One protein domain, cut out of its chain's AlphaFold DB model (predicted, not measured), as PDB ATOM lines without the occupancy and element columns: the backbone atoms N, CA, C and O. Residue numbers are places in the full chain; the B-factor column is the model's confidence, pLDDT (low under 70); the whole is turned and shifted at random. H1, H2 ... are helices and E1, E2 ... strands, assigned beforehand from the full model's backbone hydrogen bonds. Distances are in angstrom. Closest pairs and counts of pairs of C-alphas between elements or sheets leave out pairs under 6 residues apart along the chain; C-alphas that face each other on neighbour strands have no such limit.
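Overview. This is residues 5 to 109 of the 289 residues of an uncharacterized protein of Firmicutes bacterium (UniProt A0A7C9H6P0). A four-stranded antiparallel sheet has one long helix, H1, packed along one face over E3, with the short H2 beside H1. Residues 86 to 109, with no named element, run over the opposite face and then round one end of the sheet. The 105 printed residues hold E1, E2, H1, E3, E4 and H2 along the chain, with sheet order E1, E2, E4, E3. The class is mixed, helices and strands, though under half of the residues are in named elements. The whole is compact, with a radius of gyration of the C-alphas of 13.7 A, and spans 36 by 30 by 27 A.

Along the chain. E1 is residues 5 to 8, starting at C-alpha 5 (104.333, 120.335, 165.140). E2 is residues 12 to 17, E4 residues 64 to 70, 20.3 A long, and E3 residues 49 to 55, 18.3 A. H1, residues 27 to 43, measures 24.3 A. H2, residues 81 to 85, ends at C-alpha 85 (103.852, 131.328, 145.242).

Arrangement. In hairpin E1 and E2, N 6 and O 14 are 2.9 A apart; between E2 and E4, N 13 and O 68 are 2.8 A apart; in hairpin E3 and E4, N 52 and O 67 are 2.8 A apart. H1 is on the sheet at a height of 8.7 A, along E3 at 12 degrees on the local plane; their closest C-alphas are Thr 34 and Tyr 51, 5.4 A. E2, H1 and E3 form a split strand-helix-strand unit, two same-way strands with E4 between them, its crossover right-handed. H1, with residues 28 to 35 alone, touches H2; the closest C-alphas, Arg 31 and Phe 85, are 5.0 A apart. H2 only grazes the sheet with residues 84 to 85. H1 has every O i to N i+4 pair within hydrogen-bond range; H2 has 0 of 1, and 0 of 2 O i to N i+3 pairs.

Size, cuts and confidence. The C-alphas farthest apart, Gly 45 and Asp 100, are 39.5 A apart. The printed part has no cut, and no link is long. Residues 86 to 89 have pLDDT under 70.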
ATOM      1  N   VAL A   5     104.774 121.339 166.112       81.06
ATOM      2  CA  VAL A   5     104.333 120.335 165.140       81.06
ATOM      3  C   VAL A   5     103.018 119.758 165.645       81.06
ATOM      4  O   VAL A   5     102.998 119.114 166.692       81.06
ATOM      5  N   ASN A   6     101.928 120.037 164.935       79.69
ATOM      6  CA  ASN A   6     100.600 119.522 165.275       79.69
ATOM      7  C   ASN A   6     100.348 118.151 164.647       79.69
ATOM      8  O   ASN A   6      99.639 117.332 165.224       79.69
ATOM      9  N   ASP A   7     100.926 117.913 163.469       82.38
ATOM     10  CA  ASP A   7     100.852 116.642 162.757       82.38
ATOM     11  C   ASP A   7     102.223 116.332 162.148       82.38
ATOM     12  O   ASP A   7     102.850 117.193 161.525       82.38
ATOM     13  N   PHE A   8     102.691 115.107 162.353       84.25
ATOM     14  CA  PHE A   8     103.905 114.567 161.746       84.25
ATOM     15  C   PHE A   8     103.640 113.143 161.258       84.25
ATOM     16  O   PHE A   8     104.263 112.172 161.694       84.25
ATOM     17  N   GLY A   9     102.625 113.018 160.414       84.50
ATOM     18  CA  GLY A   9     102.200 111.765 159.823       84.50
ATOM     19  C   GLY A   9     102.966 111.403 158.552       84.50
ATOM     20  O   GLY A   9     103.731 112.178 157.986       84.50
ATOM     21  N   GLN A  10     102.689 110.198 158.053       82.94
ATOM     22  CA  GLN A  10     103.290 109.664 156.825       82.94
ATOM     23  C   GLN A  10     102.963 110.491 155.568       82.94
ATOM     24  O   GLN A  10     103.748 110.515 154.627       82.94
ATOM     25  N   PHE A  11     101.800 111.145 155.540       88.50
ATOM     26  CA  PHE A  11     101.270 111.825 154.348       88.50
ATOM     27  C   PHE A  11     100.940 113.299 154.583       88.50
ATOM     28  O   PHE A  11     100.465 113.971 153.671       88.50
ATOM     29  N   ARG A  12     101.115 113.780 155.816       88.56
ATOM     30  CA  ARG A  12     100.790 115.142 156.221       88.56
ATOM     31  C   ARG A  12     101.753 115.581 157.309       88.56
ATOM     32  O   ARG A  12     101.959 114.862 158.282       88.56
ATOM     33  N   VAL A  13     102.294 116.778 157.151       87.69
ATOM     34  CA  VAL A  13     103.001 117.499 158.201       87.69
ATOM     35  C   VAL A  13     102.295 118.828 158.397       87.69
ATOM     36  O   VAL A  13     102.087 119.573 157.445       87.69
ATOM     37  N   GLU A  14     101.933 119.138 159.633       87.88
ATOM     38  CA  GLU A  14     101.302 120.401 159.999       87.88
ATOM     39  C   GLU A  14     102.114 121.073 161.092       87.88
ATOM     40  O   GLU A  14     102.449 120.470 162.119       87.88
ATOM     41  N   LYS A  15     102.409 122.350 160.871       86.00
ATOM     42  CA  LYS A  15     103.283 123.106 161.743       86.00
ATOM     43  C   LYS A  15     102.812 124.539 161.931       86.00
ATOM     44  O   LYS A  15     102.550 125.235 160.957       86.00
ATOM     45  N   GLU A  16     102.833 124.991 163.177       87.25
ATOM     46  CA  GLU A  16     102.520 126.360 163.580       87.25
ATOM     47  C   GLU A  16     103.759 127.081 164.134       87.25
ATOM     48  O   GLU A  16     104.649 126.472 164.740       87.25
ATOM     49  N   LEU A  17     103.845 128.384 163.883       86.56
ATOM     50  CA  LEU A  17     104.848 129.295 164.422       86.56
ATOM     51  C   LEU A  17     104.132 130.451 165.123       86.56
ATOM     52  O   LEU A  17     103.834 131.475 164.506       86.56
ATOM     53  N   ASP A  18     103.887 130.278 166.421       86.38
ATOM     54  CA  ASP A  18     103.154 131.241 167.257       86.38
ATOM     55  C   ASP A  18     103.885 132.592 167.391       86.38
ATOM     56  O   ASP A  18     103.293 133.675 167.351       86.38
ATOM     57  N   ALA A  19     105.213 132.518 167.480       83.00
ATOM     58  CA  ALA A  19     106.124 133.650 167.545       83.00
ATOM     59  C   ALA A  19     107.116 133.546 166.381       83.00
ATOM     60  O   ALA A  19     108.067 132.757 166.411       83.00
ATOM     61  N   CYS A  20     106.854 134.314 165.322       80.44
ATOM     62  CA  CYS A  20     107.688 134.355 164.131       80.44
ATOM     63  C   CYS A  20     108.642 135.556 164.216       80.44
ATOM     64  O   CYS A  20     108.160 136.682 164.222       80.44
ATOM     65  N   PRO A  21     109.972 135.357 164.217       76.31
ATOM     66  CA  PRO A  21     110.925 136.470 164.174       76.31
ATOM     67  C   PRO A  21     111.006 137.149 162.793       76.31
ATOM     68  O   PRO A  21     111.793 138.069 162.608       76.31
ATOM     69  N   TRP A  22     110.224 136.672 161.821       76.81
ATOM     70  CA  TRP A  22     110.187 137.145 160.436       76.81
ATOM     71  C   TRP A  22     108.803 137.672 160.038       76.81
ATOM     72  O   TRP A  22     108.521 137.805 158.850       76.81
ATOM     73  N   ASP A  23     107.916 137.928 161.002       78.75
ATOM     74  CA  ASP A  23     106.560 138.411 160.718       78.75
ATOM     75  C   ASP A  23     106.556 139.740 159.950       78.75
ATOM     76  O   ASP A  23     105.748 139.908 159.042       78.75
ATOM     77  N   ILE A  24     107.523 140.622 160.203       80.44
ATOM     78  CA  ILE A  24     107.676 141.895 159.483       80.44
ATOM     79  C   ILE A  24     107.885 141.744 157.965       80.44
ATOM     80  O   ILE A  24     107.643 142.689 157.220       80.44
ATOM     81  N   VAL A  25     108.340 140.579 157.490       75.19
ATOM     82  CA  VAL A  25     108.676 140.354 156.072       75.19
ATOM     83  C   VAL A  25     107.438 140.004 155.230       75.19
ATOM     84  O   VAL A  25     107.491 140.086 154.005       75.19
ATOM     85  N   GLY A  26     106.314 139.648 155.859       77.69
ATOM     86  CA  GLY A  26     105.079 139.290 155.150       77.69
ATOM     87  C   GLY A  26     105.020 137.834 154.666       77.69
ATOM     88  O   GLY A  26     105.955 137.044 154.836       77.69
ATOM     89  N   SER A  27     103.882 137.445 154.078       79.31
ATOM     90  CA  SER A  27     103.648 136.066 153.607       79.31
ATOM     91  C   SER A  27     104.404 135.722 152.325       79.31
ATOM     92  O   SER A  27     104.650 134.548 152.049       79.31
ATOM     93  N   GLU A  28     104.790 136.731 151.551       79.00
ATOM     94  CA  GLU A  28     105.423 136.641 150.238       79.00
ATOM     95  C   GLU A  28     106.757 135.900 150.334       79.00
ATOM     96  O   GLU A  28     107.003 134.943 149.599       79.00
ATOM     97  N   PHE A  29     107.582 136.263 151.318       78.12
ATOM     98  CA  PHE A  29     108.828 135.560 151.609       78.12
ATOM     99  C   PHE A  29     108.586 134.092 151.975       78.12
ATOM    100  O   PHE A  29     109.288 133.183 151.512       78.12
ATOM    101  N   CYS A  30     107.571 133.840 152.798       79.94
ATOM    102  CA  CYS A  30     107.263 132.489 153.224       79.94
ATOM    103  C   CYS A  30     106.737 131.620 152.079       79.94
ATOM    104  O   CYS A  30     107.094 130.447 152.024       79.94
ATOM    105  N   ARG A  31     105.960 132.186 151.153       79.56
ATOM    106  CA  ARG A  31     105.480 131.507 149.940       79.56
ATOM    107  C   ARG A  31     106.634 131.114 149.014       79.56
ATOM    108  O   ARG A  31     106.686 129.984 148.535       79.56
ATOM    109  N   CYS A  32     107.614 132.000 148.825       78.19
ATOM    110  CA  CYS A  32     108.844 131.650 148.105       78.19
ATOM    111  C   CYS A  32     109.606 130.517 148.811       78.19
ATOM    112  O   CYS A  32     110.115 129.601 148.167       78.19
ATOM    113  N   THR A  33     109.638 130.540 150.145       78.69
ATOM    114  CA  THR A  33     110.307 129.506 150.943       78.69
ATOM    115  C   THR A  33     109.597 128.154 150.838       78.69
ATOM    116  O   THR A  33     110.264 127.139 150.651       78.69
ATOM    117  N   THR A  34     108.262 128.101 150.924       81.00
ATOM    118  CA  THR A  34     107.503 126.844 150.797       81.00
ATOM    119  C   THR A  34     107.651 126.233 149.408       81.00
ATOM    120  O   THR A  34     107.907 125.035 149.314       81.00
ATOM    121  N   SER A  35     107.622 127.054 148.352       78.12
ATOM    122  CA  SER A  35     107.907 126.607 146.980       78.12
ATOM    123  C   SER A  35     109.327 126.031 146.845       78.12
ATOM    124  O   SER A  35     109.528 124.943 146.304       78.12
ATOM    125  N   SER A  36     110.329 126.692 147.437       76.81
ATOM    126  CA  SER A  36     111.702 126.171 147.456       76.81
ATOM    127  C   SER A  36     111.835 124.847 148.225       76.81
ATOM    128  O   SER A  36     112.648 123.997 147.850       76.81
ATOM    129  N   LEU A  37     111.074 124.657 149.308       78.12
ATOM    130  CA  LEU A  37     111.064 123.410 150.082       78.12
ATOM    131  C   LEU A  37     110.411 122.260 149.306       78.12
ATOM    132  O   LEU A  37     110.924 121.142 149.356       78.12
ATOM    133  N   GLU A  38     109.344 122.535 148.553       78.44
ATOM    134  CA  GLU A  38     108.746 121.577 147.618       78.44
ATOM    135  C   GLU A  38     109.773 121.117 146.577       78.44
ATOM    136  O   GLU A  38     110.031 119.918 146.454       78.44
ATOM    137  N   GLY A  39     110.435 122.064 145.899       74.81
ATOM    138  CA  GLY A  39     111.476 121.755 144.911       74.81
ATOM    139  C   GLY A  39     112.631 120.936 145.497       74.81
ATOM    140  O   GLY A  39     113.106 119.986 144.879       74.81
ATOM    141  N   THR A  40     113.029 121.238 146.736       74.06
ATOM    142  CA  THR A  40     114.037 120.458 147.467       74.06
ATOM    143  C   THR A  40     113.555 119.028 147.723       74.06
ATOM    144  O   THR A  40     114.292 118.079 147.466       74.06
ATOM    145  N   GLY A  41     112.318 118.853 148.195       75.62
ATOM    146  CA  GLY A  41     111.735 117.532 148.436       75.62
ATOM    147  C   GLY A  41     111.753 116.653 147.185       75.62
ATOM    148  O   GLY A  41     112.198 115.507 147.255       75.62
ATOM    149  N   VAL A  42     111.363 117.217 146.038       75.44
ATOM    150  CA  VAL A  42     111.412 116.537 144.734       75.44
ATOM    151  C   VAL A  42     112.848 116.172 144.347       75.44
ATOM    152  O   VAL A  42     113.109 115.030 143.971       75.44
ATOM    153  N   ALA A  43     113.799 117.100 144.489       73.25
ATOM    154  CA  ALA A  43     115.201 116.870 144.130       73.25
ATOM    155  C   ALA A  43     115.863 115.731 144.933       73.25
ATOM    156  O   ALA A  43     116.754 115.057 144.424       73.25
ATOM    157  N   PHE A  44     115.410 115.485 146.166       75.62
ATOM    158  CA  PHE A  44     115.878 114.376 147.006       75.62
ATOM    159  C   PHE A  44     115.047 113.087 146.858       75.62
ATOM    160  O   PHE A  44     115.193 112.171 147.669       75.62
ATOM    161  N   GLY A  45     114.190 112.989 145.836       76.50
ATOM    162  CA  GLY A  45     113.368 111.801 145.579       76.50
ATOM    163  C   GLY A  45     112.252 111.591 146.605       76.50
ATOM    164  O   GLY A  45     111.779 110.468 146.782       76.50
ATOM    165  N   GLY A  46     111.857 112.652 147.311       74.00
ATOM    166  CA  GLY A  46     110.715 112.628 148.214       74.00
ATOM    167  C   GLY A  46     109.400 112.368 147.469       74.00
ATOM    168  O   GLY A  46     109.318 112.574 146.255       74.00
ATOM    169  N   PRO A  47     108.349 111.922 148.184       76.19
ATOM    170  CA  PRO A  47     107.022 111.786 147.596       76.19
ATOM    171  C   PRO A  47     106.515 113.146 147.099       76.19
ATOM    172  O   PRO A  47     106.992 114.191 147.544       76.19
ATOM    173  N   SER A  48     105.520 113.139 146.206       80.19
ATOM    174  CA  SER A  48     104.862 114.372 145.761       80.19
ATOM    175  C   SER A  48     104.179 115.035 146.958       80.19
ATOM    176  O   SER A  48     103.110 114.597 147.383       80.19
ATOM    177  N   MET A  49     104.853 116.021 147.550       83.06
ATOM    178  CA  MET A  49     104.422 116.774 148.723       83.06
ATOM    179  C   MET A  49     104.202 118.218 148.315       83.06
ATOM    180  O   MET A  49     105.082 118.820 147.710       83.06
ATOM    181  N   GLU A  50     103.075 118.784 148.708       83.94
ATOM    182  CA  GLU A  50     102.730 120.166 148.421       83.94
ATOM    183  C   GLU A  50     102.748 120.992 149.702       83.94
ATOM    184  O   GLU A  50     102.053 120.658 150.664       83.94
ATOM    185  N   TYR A  51     103.559 122.051 149.718       84.19
ATOM    186  CA  TYR A  51     103.782 122.897 150.891       84.19
ATOM    187  C   TYR A  51     102.961 124.181 150.787       84.19
ATOM    188  O   TYR A  51     103.264 125.064 149.989       84.19
ATOM    189  N   ASN A  52     101.968 124.323 151.659       82.44
ATOM    190  CA  ASN A  52     101.051 125.454 151.679       82.44
ATOM    191  C   ASN A  52     101.260 126.302 152.935       82.44
ATOM    192  O   ASN A  52     101.199 125.799 154.061       82.44
ATOM    193  N   MET A  53     101.478 127.603 152.738       83.56
ATOM    194  CA  MET A  53     101.332 128.603 153.795       83.56
ATOM    195  C   MET A  53      99.848 128.952 153.908       83.56
ATOM    196  O   MET A  53      99.298 129.556 152.985       83.56
ATOM    197  N   VAL A  54      99.206 128.545 155.002       83.50
ATOM    198  CA  VAL A  54      97.744 128.658 155.156       83.50
ATOM    199  C   VAL A  54      97.313 129.774 156.099       83.50
ATOM    200  O   VAL A  54      96.231 130.319 155.927       83.50
ATOM    201  N   GLU A  55      98.181 130.149 157.035       84.56
ATOM    202  CA  GLU A  55      98.046 131.329 157.893       84.56
ATOM    203  C   GLU A  55      99.425 131.982 157.963       84.56
ATOM    204  O   GLU A  55     100.434 131.281 158.063       84.56
ATOM    205  N   ALA A  56      99.508 133.303 157.896       84.38
ATOM    206  CA  ALA A  56     100.759 134.039 157.905       84.38
ATOM    207  C   ALA A  56     100.665 135.247 158.835       84.38
ATOM    208  O   ALA A  56      99.984 136.231 158.546       84.38
ATOM    209  N   LYS A  57     101.452 135.220 159.915       85.06
ATOM    210  CA  LYS A  57     101.510 136.310 160.897       85.06
ATOM    211  C   LYS A  57     101.820 137.672 160.272       85.06
ATOM    212  O   LYS A  57     101.222 138.677 160.638       85.06
ATOM    213  N   GLY A  58     102.694 137.692 159.265       82.69
ATOM    214  CA  GLY A  58     103.021 138.905 158.511       82.69
ATOM    215  C   GLY A  58     101.876 139.489 157.676       82.69
ATOM    216  O   GLY A  58     102.016 140.583 157.141       82.69
ATOM    217  N   CYS A  59     100.743 138.791 157.572       83.88
ATOM    218  CA  CYS A  59      99.518 139.264 156.928       83.88
ATOM    219  C   CYS A  59      98.375 139.522 157.922       83.88
ATOM    220  O   CYS A  59      97.245 139.749 157.498       83.88
ATOM    221  N   GLY A  60      98.664 139.528 159.228       82.50
ATOM    222  CA  GLY A  60      97.688 139.832 160.275       82.50
ATOM    223  C   GLY A  60      97.049 138.613 160.939       82.50
ATOM    224  O   GLY A  60      96.238 138.796 161.844       82.50
ATOM    225  N   ASP A  61      97.425 137.391 160.551       85.12
ATOM    226  CA  ASP A  61      97.050 136.200 161.314       85.12
ATOM    227  C   ASP A  61      97.762 136.184 162.677       85.12
ATOM    228  O   ASP A  61      98.832 136.768 162.860       85.12
ATOM    229  N   LEU A  62      97.195 135.484 163.660       85.88
ATOM    230  CA  LEU A  62      97.792 135.404 165.001       85.88
ATOM    231  C   LEU A  62      99.175 134.717 164.986       85.88
ATOM    232  O   LEU A  62     100.077 135.070 165.756       85.88
ATOM    233  N   HIS A  63      99.350 133.746 164.089       86.50
ATOM    234  CA  HIS A  63     100.552 132.935 163.929       86.50
ATOM    235  C   HIS A  63     100.728 132.502 162.469       86.50
ATOM    236  O   HIS A  63      99.836 132.684 161.645       86.50
ATOM    237  N   CYS A  64     101.889 131.931 162.129       86.25
ATOM    238  CA  CYS A  64     102.046 131.281 160.826       86.25
ATOM    239  C   CYS A  64     101.673 129.800 160.919       86.25
ATOM    240  O   CYS A  64     102.113 129.128 161.853       86.25
ATOM    241  N   ARG A  65     100.993 129.259 159.911       87.00
ATOM    242  CA  ARG A  65     100.738 127.826 159.763       87.00
ATOM    243  C   ARG A  65     101.163 127.350 158.384       87.00
ATOM    244  O   ARG A  65     100.746 127.889 157.362       87.00
ATOM    245  N   VAL A  66     101.963 126.290 158.373       86.56
ATOM    246  CA  VAL A  66     102.393 125.594 157.160       86.56
ATOM    247  C   VAL A  66     101.900 124.157 157.208       86.56
ATOM    248  O   VAL A  66     102.080 123.462 158.212       86.56
ATOM    249  N   ILE A  67     101.311 123.711 156.106       88.12
ATOM    250  CA  ILE A  67     100.869 122.335 155.900       88.12
ATOM    251  C   ILE A  67     101.606 121.779 154.687       88.12
ATOM    252  O   ILE A  67     101.631 122.413 153.638       88.12
ATOM    253  N   ALA A  68     102.202 120.601 154.833       86.94
ATOM    254  CA  ALA A  68     102.741 119.825 153.729       86.94
ATOM    255  C   ALA A  68     101.923 118.541 153.584       86.94
ATOM    256  O   ALA A  68     101.871 117.752 154.527       86.94
ATOM    257  N   GLU A  69     101.307 118.314 152.427       88.75
ATOM    258  CA  GLU A  69     100.462 117.139 152.177       88.75
ATOM    259  C   GLU A  69     100.884 116.379 150.929       88.75
ATOM    260  O   GLU A  69     101.271 116.973 149.926       88.75
ATOM    261  N   ASN A  70     100.806 115.051 150.989       88.81
ATOM    262  CA  ASN A  70     101.044 114.212 149.825       88.81
ATOM    263  C   ASN A  70      99.858 114.295 148.857       88.81
ATOM    264  O   ASN A  70      98.727 114.013 149.256       88.81
ATOM    265  N   ARG A  71     100.131 114.604 147.584       85.25
ATOM    266  CA  ARG A  71      99.092 114.792 146.558       85.25
ATOM    267  C   ARG A  71      98.298 113.523 146.235       85.25
ATOM    268  O   ARG A  71      97.149 113.630 145.822       85.25
ATOM    269  N   ASP A  72      98.861 112.334 146.455       87.19
ATOM    270  CA  ASP A  72      98.145 111.074 146.198       87.19
ATOM    271  C   ASP A  72      97.058 110.819 147.252       87.19
ATOM    272  O   ASP A  72      95.974 110.328 146.934       87.19
ATOM    273  N   LYS A  73      97.332 111.164 148.518       89.38
ATOM    274  CA  LYS A  73      96.371 111.016 149.623       89.38
ATOM    275  C   LYS A  73      95.443 112.218 149.780       89.38
ATOM    276  O   LYS A  73      94.286 112.039 150.156       89.38
ATOM    277  N   TYR A  74      95.952 113.415 149.514       86.94
ATOM    278  CA  TYR A  74      95.220 114.675 149.586       86.94
ATOM    279  C   TYR A  74      95.279 115.346 148.208       86.94
ATOM    280  O   TYR A  74      96.153 116.183 147.970       86.94
ATOM    281  N   PRO A  75      94.400 114.944 147.269       82.06
ATOM    282  CA  PRO A  75      94.409 115.489 145.919       82.06
ATOM    283  C   PRO A  75      94.165 116.996 145.921       82.06
ATOM    284  O   PRO A  75      93.200 117.482 146.506       82.06
ATOM    285  N   MET A  76      95.026 117.717 145.210       77.38
ATOM    286  CA  MET A  76      94.956 119.164 145.020       77.38
ATOM    287  C   MET A  76      94.892 119.476 143.520       77.38
ATOM    288  O   MET A  76      95.386 118.677 142.716       77.38
ATOM    289  N   PRO A  77      94.325 120.625 143.110       78.94
ATOM    290  CA  PRO A  77      94.348 121.050 141.712       78.94
ATOM    291  C   PRO A  77      95.767 121.047 141.119       78.94
ATOM    292  O   PRO A  77      96.760 121.203 141.840       78.94
ATOM    293  N   GLU A  78      95.872 120.816 139.810       78.75
ATOM    294  CA  GLU A  78      97.121 121.045 139.071       78.75
ATOM    295  C   GLU A  78      97.456 122.537 139.044       78.75
ATOM    296  O   GLU A  78      96.561 123.374 139.177       78.75
ATOM    297  N   LYS A  79      98.752 122.847 138.943       75.69
ATOM    298  CA  LYS A  79      99.270 124.211 139.033       75.69
ATOM    299  C   LYS A  79     100.463 124.417 138.127       75.69
ATOM    300  O   LYS A  79     101.332 123.547 138.032       75.69
ATOM    301  N   GLU A  80     100.538 125.615 137.578       77.62
ATOM    302  CA  GLU A  80     101.720 126.110 136.892       77.62
ATOM    303  C   GLU A  80     102.828 126.469 137.894       77.62
ATOM    304  O   GLU A  80     102.581 126.769 139.068       77.62
ATOM    305  N   SER A  81     104.083 126.488 137.438       71.94
ATOM    306  CA  SER A  81     105.253 126.743 138.296       71.94
ATOM    307  C   SER A  81     105.170 128.065 139.074       71.94
ATOM    308  O   SER A  81     105.605 128.136 140.224       71.94
ATOM    309  N   TRP A  82     104.570 129.103 138.485       73.25
ATOM    310  CA  TRP A  82     104.411 130.420 139.111       73.25
ATOM    311  C   TRP A  82     103.256 130.481 140.129       73.25
ATOM    312  O   TRP A  82     103.263 131.332 141.017       73.25
ATOM    313  N   GLU A  83     102.287 129.565 140.067       77.75
ATOM    314  CA  GLU A  83     101.160 129.511 141.014       77.75
ATOM    315  C   GLU A  83     101.581 128.946 142.381       77.75
ATOM    316  O   GLU A  83     100.882 129.125 143.382       77.75
ATOM    317  N   LYS A  84     102.775 128.340 142.463       71.00
ATOM    318  CA  LYS A  84     103.375 127.822 143.705       71.00
ATOM    319  C   LYS A  84     103.702 128.907 144.739       71.00
ATOM    320  O   LYS A  84     103.984 128.595 145.892       71.00
ATOM    321  N   PHE A  85     103.663 130.183 144.348       70.31
ATOM    322  CA  PHE A  85     103.852 131.328 145.242       70.31
ATOM    323  C   PHE A  85     102.556 131.828 145.901       70.31
ATOM    324  O   PHE A  85     102.603 132.782 146.674       70.31
ATOM    325  N   GLY A  86     101.388 131.272 145.574       63.19
ATOM    326  CA  GLY A  86     100.088 131.771 146.033       63.19
ATOM    327  C   GLY A  86      99.491 130.967 147.191       63.19
ATOM    328  O   GLY A  86      99.854 129.808 147.383       63.19
ATOM    329  N   PRO A  87      98.565 131.554 147.976       57.47
ATOM    330  CA  PRO A  87      97.895 130.830 149.044       57.47
ATOM    331  C   PRO A  87      96.955 129.805 148.422       57.47
ATOM    332  O   PRO A  87      96.026 130.158 147.699       57.47
ATOM    333  N   ILE A  88      97.195 128.532 148.711       58.06
ATOM    334  CA  ILE A  88      96.287 127.451 148.322       58.06
ATOM    335  C   ILE A  88      95.995 126.654 149.584       58.06
ATOM    336  O   ILE A  88      96.253 125.462 149.699       58.06
ATOM    337  N   ALA A  89      95.494 127.400 150.569       64.88
ATOM    338  CA  ALA A  89      94.799 126.831 151.700       64.88
ATOM    339  C   ALA A  89      93.394 126.444 151.236       64.88
ATOM    340  O   ALA A  89      92.636 127.298 150.771       64.88
ATOM    341  N   THR A  90      93.022 125.178 151.364       71.62
ATOM    342  CA  THR A  90      91.606 124.805 151.352       71.62
ATOM    343  C   THR A  90      90.965 125.248 152.667       71.62
ATOM    344  O   THR A  90      91.645 125.404 153.684       71.62
ATOM    345  N   SER A  91      89.643 125.431 152.687       71.88
ATOM    346  CA  SER A  91      88.915 125.738 153.929       71.88
ATOM    347  C   SER A  91      89.193 124.722 155.041       71.88
ATOM    348  O   SER A  91      89.218 125.088 156.210       71.88
ATOM    349  N   ASP A  92      89.455 123.468 154.671       76.19
ATOM    350  CA  ASP A  92      89.714 122.363 155.599       76.19
ATOM    351  C   ASP A  92      91.121 122.417 156.217       76.19
ATOM    352  O   ASP A  92      91.390 121.809 157.257       76.19
ATOM    353  N   GLN A  93      92.040 123.142 155.577       78.06
ATOM    354  CA  GLN A  93      93.394 123.366 156.070       78.06
ATOM    355  C   GLN A  93      93.471 124.536 157.065       78.06
ATOM    356  O   GLN A  93      94.399 124.578 157.875       78.06
ATOM    357  N   ILE A  94      92.496 125.449 157.036       72.69
ATOM    358  CA  ILE A  94      92.411 126.600 157.942       72.69
ATOM    359  C   ILE A  94      91.853 126.131 159.293       72.69
ATOM    360  O   ILE A  94      90.764 125.559 159.362       72.69
ATOM    361  N   LYS A  95      92.573 126.385 160.393       76.19
ATOM    362  CA  LYS A  95      92.077 126.097 161.748       76.19
ATOM    363  C   LYS A  95      92.424 127.233 162.695       76.19
ATOM    364  O   LYS A  95      93.564 127.653 162.774       76.19
ATOM    365  N   PHE A  96      91.481 127.637 163.530       75.88
ATOM    366  CA  PHE A  96      91.764 128.642 164.546       75.88
ATOM    367  C   PHE A  96      92.498 128.029 165.752       75.88
ATOM    368  O   PHE A  96      91.938 127.170 166.443       75.88
ATOM    369  N   THR A  97      93.717 128.497 166.041       77.00
ATOM    370  CA  THR A  97      94.396 128.249 167.328       77.00
ATOM    371  C   THR A  97      94.164 129.448 168.253       77.00
ATOM    372  O   THR A  97      94.653 130.537 167.958       77.00
ATOM    373  N   PRO A  98      93.431 129.276 169.371       82.88
ATOM    374  CA  PRO A  98      93.233 130.328 170.366       82.88
ATOM    375  C   PRO A  98      94.547 130.872 170.950       82.88
ATOM    376  O   PRO A  98      95.478 130.101 171.196       82.88
ATOM    377  N   GLU A  99      94.602 132.177 171.240       85.62
ATOM    378  CA  GLU A  99      95.799 132.850 171.780       85.62
ATOM    379  C   GLU A  99      96.317 132.241 173.091       85.62
ATOM    380  O   GLU A  99      97.524 132.193 173.322       85.62
ATOM    381  N   ASP A 100      95.432 131.727 173.949       88.75
ATOM    382  CA  ASP A 100      95.804 131.087 175.216       88.75
ATOM    383  C   ASP A 100      96.552 129.757 175.025       88.75
ATOM    384  O   ASP A 100      97.201 129.268 175.952       88.75
ATOM    385  N   LYS A 101      96.502 129.187 173.816       83.25
ATOM    386  CA  LYS A 101      97.222 127.967 173.425       83.25
ATOM    387  C   LYS A 101      98.510 128.245 172.649       83.25
ATOM    388  O   LYS A 101      99.213 127.295 172.297       83.25
ATOM    389  N   MET A 102      98.815 129.514 172.382       86.81
ATOM    390  CA  MET A 102      99.993 129.938 171.635       86.81
ATOM    391  C   MET A 102     101.204 130.146 172.548       86.81
ATOM    392  O   MET A 102     101.098 130.628 173.679       86.81
ATOM    393  N   TYR A 103     102.393 129.838 172.036       84.12
ATOM    394  CA  TYR A 103     103.642 130.228 172.679       84.12
ATOM    395  C   TYR A 103     103.977 131.699 172.415       84.12
ATOM    396  O   TYR A 103     103.880 132.191 171.293       84.12
ATOM    397  N   LYS A 104     104.443 132.391 173.459       84.12
ATOM    398  CA  LYS A 104     104.879 133.796 173.372       84.12
ATOM    399  C   LYS A 104     106.302 133.952 172.845       84.12
ATOM    400  O   LYS A 104     106.610 134.944 172.200       84.12
ATOM    401  N   GLU A 105     107.144 132.956 173.101       79.81
ATOM    402  CA  GLU A 105     108.551 132.976 172.720       79.81
ATOM    403  C   GLU A 105     108.793 132.162 171.438       79.81
ATOM    404  O   GLU A 105     108.161 131.108 171.243       79.81
ATOM    405  N   PRO A 106     109.723 132.602 170.565       75.75
ATOM    406  CA  PRO A 106     110.151 131.818 169.414       75.75
ATOM    407  C   PRO A 106     110.609 130.419 169.834       75.75
ATOM    408  O   PRO A 106     111.413 130.254 170.747       75.75
ATOM    409  N   GLN A 107     110.156 129.380 169.130       75.06
ATOM    410  CA  GLN A 107     110.513 127.990 169.461       75.06
ATOM    411  C   GLN A 107     111.910 127.570 168.956       75.06
ATOM    412  O   GLN A 107     112.193 126.383 168.787       75.06
ATOM    413  N   GLN A 108     112.783 128.536 168.671       71.81
ATOM    414  CA  GLN A 108     114.165 128.305 168.257       71.81
ATOM    415  C   GLN A 108     115.046 128.101 169.485       71.81
ATOM    416  O   GLN A 108     114.936 128.865 170.434       71.81
ATOM    417  N   PHE A 109     115.933 127.101 169.448       72.81
ATOM    418  CA  PHE A 109     117.002 126.933 170.441       72.81
ATOM    419  C   PHE A 109     116.521 127.002 171.895       72.81
ATOM    420  O   PHE A 109     117.055 127.752 172.705       72.81
TER     421      PHE A 109